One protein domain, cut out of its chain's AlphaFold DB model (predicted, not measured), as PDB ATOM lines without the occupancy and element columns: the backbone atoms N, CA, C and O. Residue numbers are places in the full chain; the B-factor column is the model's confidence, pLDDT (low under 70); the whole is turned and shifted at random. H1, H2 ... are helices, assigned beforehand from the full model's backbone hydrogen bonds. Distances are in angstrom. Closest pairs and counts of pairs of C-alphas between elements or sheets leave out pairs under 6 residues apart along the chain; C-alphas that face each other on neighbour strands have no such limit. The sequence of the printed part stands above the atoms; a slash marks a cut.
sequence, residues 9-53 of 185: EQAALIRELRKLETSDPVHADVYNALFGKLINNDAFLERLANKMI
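What this domain is: This is residues 9 to 53 of the 185 residues of an uncharacterized protein of [Clostridium] citroniae WAL-19142 (UniProt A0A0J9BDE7). One long helix, H2, makes most of the length of a rod, and a much shorter helix, H1, extends the line obliquely beyond its first end, past a looped link. H1 and H2 meet near their ends at a wide corner, and most of each sticks out alone. The printed part has 45 residues, with two named helices, H1 then H2, and no named strand; the class is all helix. It is extended, with a radius of gyration of the C-alphas of 16.5 A and spans of 52 by 20 by 10 A.

How they stand to each other: H2, residues 27 to 53, is close to but not clearly touching H1, residues 9 to 18. Their closest C-alphas, those of His 27 and Arg 18, are 7.4 A apart. They run the same way at a steep tilt of 60 degrees. In H1 and H2 every O i to N i+4 pair is within hydrogen-bond range.

Where its parts are: H2 measures 38.9 A from C-alpha 27 at (130.074, 100.425, 121.409) to C-alpha 53 at (91.788, 96.627, 127.427). H1 measures 14.3 A and begins with C-alpha 9 at (143.176, 90.917, 134.519).

The domain as a whole: The two farthest C-alphas, those of Gln 10 and Ile 53, are 52.6 A apart. The printed part has no cut, and the link from H1 to H2, 8 residues, is short. Residues 9 to 20, 22 and 25 have pLDDT under 70.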
ATOM      1  N   GLU A   9     144.237  90.164 133.839       60.66
ATOM      2  CA  GLU A   9     143.176  90.917 134.519       60.66
ATOM      3  C   GLU A   9     143.032  92.350 133.981       60.66
ATOM      4  O   GLU A   9     141.915  92.858 133.865       60.66
ATOM      5  N   GLN A  10     144.131  93.003 133.580       57.38
ATOM      6  CA  GLN A  10     144.074  94.308 132.910       57.38
ATOM      7  C   GLN A  10     143.488  94.187 131.505       57.38
ATOM      8  O   GLN A  10     142.750  95.073 131.087       57.38
ATOM      9  N   ALA A  11     143.753  93.099 130.778       64.75
ATOM     10  CA  ALA A  11     143.153  92.881 129.462       64.75
ATOM     11  C   ALA A  11     141.628  92.704 129.555       64.75
ATOM     12  O   ALA A  11     140.892  93.263 128.738       64.75
ATOM     13  N   ALA A  12     141.144  91.986 130.573       66.31
ATOM     14  CA  ALA A  12     139.717  91.869 130.868       66.31
ATOM     15  C   ALA A  12     139.101  93.223 131.272       66.31
ATOM     16  O   ALA A  12     138.063  93.610 130.733       66.31
ATOM     17  N   LEU A  13     139.779  93.980 132.142       64.81
ATOM     18  CA  LEU A  13     139.367  95.322 132.565       64.81
ATOM     19  C   LEU A  13     139.281  96.306 131.385       64.81
ATOM     20  O   LEU A  13     138.292  97.020 131.244       64.81
ATOM     21  N   ILE A  14     140.278  96.309 130.494       68.12
ATOM     22  CA  ILE A  14     140.311  97.133 129.274       68.12
ATOM     23  C   ILE A  14     139.150  96.770 128.335       68.12
ATOM     24  O   ILE A  14     138.588  97.643 127.675       68.12
ATOM     25  N   ARG A  15     138.758  95.492 128.283       69.06
ATOM     26  CA  ARG A  15     137.634  95.019 127.462       69.06
ATOM     27  C   ARG A  15     136.281  95.494 127.990       69.06
ATOM     28  O   ARG A  15     135.402  95.783 127.186       69.06
ATOM     29  N   GLU A  16     136.114  95.585 129.308       68.25
ATOM     30  CA  GLU A  16     134.918  96.171 129.932       68.25
ATOM     31  C   GLU A  16     134.895  97.702 129.795       68.25
ATOM     32  O   GLU A  16     133.852  98.266 129.473       68.25
ATOM     33  N   LEU A  17     136.045  98.375 129.941       67.12
ATOM     34  CA  LEU A  17     136.161  99.828 129.753       67.12
ATOM     35  C   LEU A  17     135.859 100.264 128.310       67.12
ATOM     36  O   LEU A  17     135.175 101.266 128.119       67.12
ATOM     37  N   ARG A  18     136.256  99.481 127.297       66.25
ATOM     38  CA  ARG A  18     135.893  99.746 125.888       66.25
ATOM     39  C   ARG A  18     134.394  99.760 125.625       66.25
ATOM     40  O   ARG A  18     133.938 100.506 124.771       66.25
ATOM     41  N   LYS A  19     133.602  98.975 126.364       65.88
ATOM     42  CA  LYS A  19     132.135  98.995 126.212       65.88
ATOM     43  C   LYS A  19     131.538 100.352 126.617       65.88
ATOM     44  O   LYS A  19     130.443 100.687 126.167       65.88
ATOM     45  N   LEU A  20     132.248 101.120 127.448       66.19
ATOM     46  CA  LEU A  20     131.851 102.442 127.938       66.19
ATOM     47  C   LEU A  20     132.391 103.597 127.071       66.19
ATOM     48  O   LEU A  20     131.869 104.707 127.175       66.19
ATOM     49  N   GLU A  21     133.395 103.368 126.217       71.25
ATOM     50  CA  GLU A  21     133.941 104.391 125.314       71.25
ATOM     51  C   GLU A  21     133.054 104.571 124.076       71.25
ATOM     52  O   GLU A  21     132.931 103.685 123.238       71.25
ATOM     53  N   THR A  22     132.470 105.758 123.918       67.81
ATOM     54  CA  THR A  22     131.572 106.085 122.795       67.81
ATOM     55  C   THR A  22     132.273 106.134 121.433       67.81
ATOM     56  O   THR A  22     131.608 106.076 120.400       67.81
ATOM     57  N   SER A  23     133.605 106.239 121.418       74.06
ATOM     58  CA  SER A  23     134.451 106.170 120.222       74.06
ATOM     59  C   SER A  23     134.881 104.746 119.845       74.06
ATOM     60  O   SER A  23     135.520 104.575 118.806       74.06
ATOM     61  N   ASP A  24     134.577 103.736 120.669       72.62
ATOM     62  CA  ASP A  24     134.950 102.346 120.401       72.62
ATOM     63  C   ASP A  24     134.021 101.716 119.338       72.62
ATOM     64  O   ASP A  24     132.798 101.812 119.459       72.62
ATOM     65  N   PRO A  25     134.550 101.027 118.309       69.56
ATOM     66  CA  PRO A  25     133.732 100.388 117.273       69.56
ATOM     67  C   PRO A  25     132.690  99.385 117.801       69.56
ATOM     68  O   PRO A  25     131.629  99.233 117.199       69.56
ATOM     69  N   VAL A  26     132.965  98.712 118.924       70.88
ATOM     70  CA  VAL A  26     132.093  97.705 119.561       70.88
ATOM     71  C   VAL A  26     130.976  98.362 120.385       70.88
ATOM     72  O   VAL A  26     129.961  97.726 120.684       70.88
ATOM     73  N   HIS A  27     131.108  99.653 120.716       76.12
ATOM     74  CA  HIS A  27     130.074 100.425 121.409       76.12
ATOM     75  C   HIS A  27     128.746 100.418 120.636       76.12
ATOM     76  O   HIS A  27     127.681 100.248 121.232       76.12
ATOM     77  N   ALA A  28     128.807 100.515 119.302       76.25
ATOM     78  CA  ALA A  28     127.632 100.477 118.436       76.25
ATOM     79  C   ALA A  28     126.883  99.135 118.511       76.25
ATOM     80  O   ALA A  28     125.653  99.130 118.549       76.25
ATOM     81  N   ASP A  29     127.588  98.005 118.597       80.19
ATOM     82  CA  ASP A  29     126.970  96.674 118.673       80.19
ATOM     83  C   ASP A  29     126.220  96.468 119.997       80.19
ATOM     84  O   ASP A  29     125.089  95.972 120.018       80.19
ATOM     85  N   VAL A  30     126.822  96.900 121.112       79.06
ATOM     86  CA  VAL A  30     126.199  96.834 122.444       79.06
ATOM     87  C   VAL A  30     124.996  97.776 122.525       79.06
ATOM     88  O   VAL A  30     123.930  97.376 123.008       79.06
ATOM     89  N   TYR A  31     125.140  99.001 122.013       79.25
ATOM     90  CA  TYR A  31     124.071  99.994 121.972       79.25
ATOM     91  C   TYR A  31     122.893  99.526 121.108       79.25
ATOM     92  O   TYR A  31     121.757  99.520 121.579       79.25
ATOM     93  N   ASN A  32     123.144  99.051 119.885       84.31
ATOM     94  CA  ASN A  32     122.103  98.573 118.972       84.31
ATOM     95  C   ASN A  32     121.360  97.353 119.531       84.31
ATOM     96  O   ASN A  32     120.140  97.259 119.393       84.31
ATOM     97  N   ALA A  33     122.060  96.437 120.209       86.12
ATOM     98  CA  ALA A  33     121.431  95.291 120.859       86.12
ATOM     99  C   ALA A  33     120.519  95.706 122.029       86.12
ATOM    100  O   ALA A  33     119.416  95.171 122.174       86.12
ATOM    101  N   LEU A  34     120.952  96.662 122.858       83.25
ATOM    102  CA  LEU A  34     120.127  97.239 123.925       83.25
ATOM    103  C   LEU A  34     118.926  97.996 123.354       83.25
ATOM    104  O   LEU A  34     117.800  97.772 123.793       83.25
ATOM    105  N   PHE A  35     119.144  98.828 122.339       83.75
ATOM    106  CA  PHE A  35     118.096  99.601 121.679       83.75
ATOM    107  C   PHE A  35     117.057  98.691 121.010       83.75
ATOM    108  O   PHE A  35     115.858  98.890 121.184       83.75
ATOM    109  N   GLY A  36     117.492  97.613 120.350       85.12
ATOM    110  CA  GLY A  36     116.600  96.595 119.795       85.12
ATOM    111  C   GLY A  36     115.767  95.877 120.863       85.12
ATOM    112  O   GLY A  36     114.582  95.627 120.652       85.12
ATOM    113  N   LYS A  37     116.340  95.575 122.037       90.50
ATOM    114  CA  LYS A  37     115.574  95.028 123.175       90.50
ATOM    115  C   LYS A  37     114.551  96.032 123.701       90.50
ATOM    116  O   LYS A  37     113.418  95.641 123.962       90.50
ATOM    117  N   LEU A  38     114.929  97.303 123.832       89.50
ATOM    118  CA  LEU A  38     114.030  98.367 124.284       89.50
ATOM    119  C   LEU A  38     112.856  98.562 123.314       89.50
ATOM    120  O   LEU A  38     111.714  98.563 123.764       89.50
ATOM    121  N   ILE A  39     113.111  98.613 122.001       89.56
ATOM    122  CA  ILE A  39     112.059  98.695 120.972       89.56
ATOM    123  C   ILE A  39     111.108  97.494 121.052       89.56
ATOM    124  O   ILE A  39     109.890  97.657 121.037       89.56
ATOM    125  N   ASN A  40     111.644  96.274 121.144       93.31
ATOM    126  CA  ASN A  40     110.811  95.072 121.205       93.31
ATOM    127  C   ASN A  40     109.984  94.996 122.495       93.31
ATOM    128  O   ASN A  40     108.849  94.517 122.464       93.31
ATOM    129  N   ASN A  41     110.530  95.476 123.614       95.31
ATOM    130  CA  ASN A  41     109.798  95.578 124.870       95.31
ATOM    131  C   ASN A  41     108.647  96.582 124.765       95.31
ATOM    132  O   ASN A  41     107.551  96.272 125.219       95.31
ATOM    133  N   ASP A  42     108.866  97.740 124.140       95.62
ATOM    134  CA  ASP A  42     107.825  98.754 123.944       95.62
ATOM    135  C   ASP A  42     106.662  98.203 123.101       95.62
ATOM    136  O   ASP A  42     105.510  98.183 123.537       95.62
ATOM    137  N   ALA A  43     106.983  97.574 121.964       94.62
ATOM    138  CA  ALA A  43     105.995  96.905 121.119       94.62
ATOM    139  C   ALA A  43     105.260  95.758 121.844       94.62
ATOM    140  O   ALA A  43     104.083  95.492 121.581       94.62
ATOM    141  N   PHE A  44     105.935  95.043 122.750       95.56
ATOM    142  CA  PHE A  44     105.299  94.021 123.580       95.56
ATOM    143  C   PHE A  44     104.329  94.633 124.597       95.56
ATOM    144  O   PHE A  44     103.211  94.133 124.735       95.56
ATOM    145  N   LEU A  45     104.732  95.700 125.289       96.69
ATOM    146  CA  LEU A  45     103.912  96.376 126.296       96.69
ATOM    147  C   LEU A  45     102.664  97.001 125.673       96.69
ATOM    148  O   LEU A  45     101.577  96.849 126.229       96.69
ATOM    149  N   GLU A  46     102.787  97.603 124.491       97.00
ATOM    150  CA  GLU A  46     101.644  98.118 123.733       97.00
ATOM    151  C   GLU A  46     100.653  96.993 123.389       97.00
ATOM    152  O   GLU A  46      99.453  97.086 123.661       97.00
ATOM    153  N   ARG A  47     101.149  95.864 122.862       96.94
ATOM    154  CA  ARG A  47     100.309  94.693 122.550       96.94
ATOM    155  C   ARG A  47      99.645  94.107 123.792       96.94
ATOM    156  O   ARG A  47      98.498  93.665 123.716       96.94
ATOM    157  N   LEU A  48     100.355  94.070 124.917       96.25
ATOM    158  CA  LEU A  48      99.820  93.587 126.184       96.25
ATOM    159  C   LEU A  48      98.711  94.510 126.697       96.25
ATOM    160  O   LEU A  48      97.638  94.018 127.050       96.25
ATOM    161  N   ALA A  49      98.940  95.824 126.687       97.38
ATOM    162  CA  ALA A  49      97.953  96.818 127.091       97.38
ATOM    163  C   ALA A  49      96.677  96.701 126.246       97.38
ATOM    164  O   ALA A  49      95.582  96.606 126.801       97.38
ATOM    165  N   ASN A  50      96.818  96.582 124.923       97.88
ATOM    166  CA  ASN A  50      95.686  96.398 124.014       97.88
ATOM    167  C   ASN A  50      94.873  95.137 124.348       97.88
ATOM    168  O   ASN A  50      93.648  95.204 124.451       97.88
ATOM    169  N   LYS A  51      95.537  94.003 124.616       97.75
ATOM    170  CA  LYS A  51      94.854  92.765 125.035       97.75
ATOM    171  C   LYS A  51      94.153  92.895 126.386       97.75
ATOM    172  O   LYS A  51      93.085  92.320 126.586       97.75
ATOM    173  N   MET A  52      94.754  93.611 127.334       97.06
ATOM    174  CA  MET A  52      94.144  93.838 128.644       97.06
ATOM    175  C   MET A  52      92.895  94.715 128.537       97.06
ATOM    176  O   MET A  52      91.884  94.399 129.163       97.06
ATOM    177  N   ILE A  53      92.939  95.762 127.708       97.12
ATOM    178  CA  ILE A  53      91.788  96.627 127.427       97.12
ATOM    179  C   ILE A  53      90.671  95.821 126.762       97.12
ATOM    180  O   ILE A  53      89.535  95.861 127.229       97.12
TER     181      ILE A  53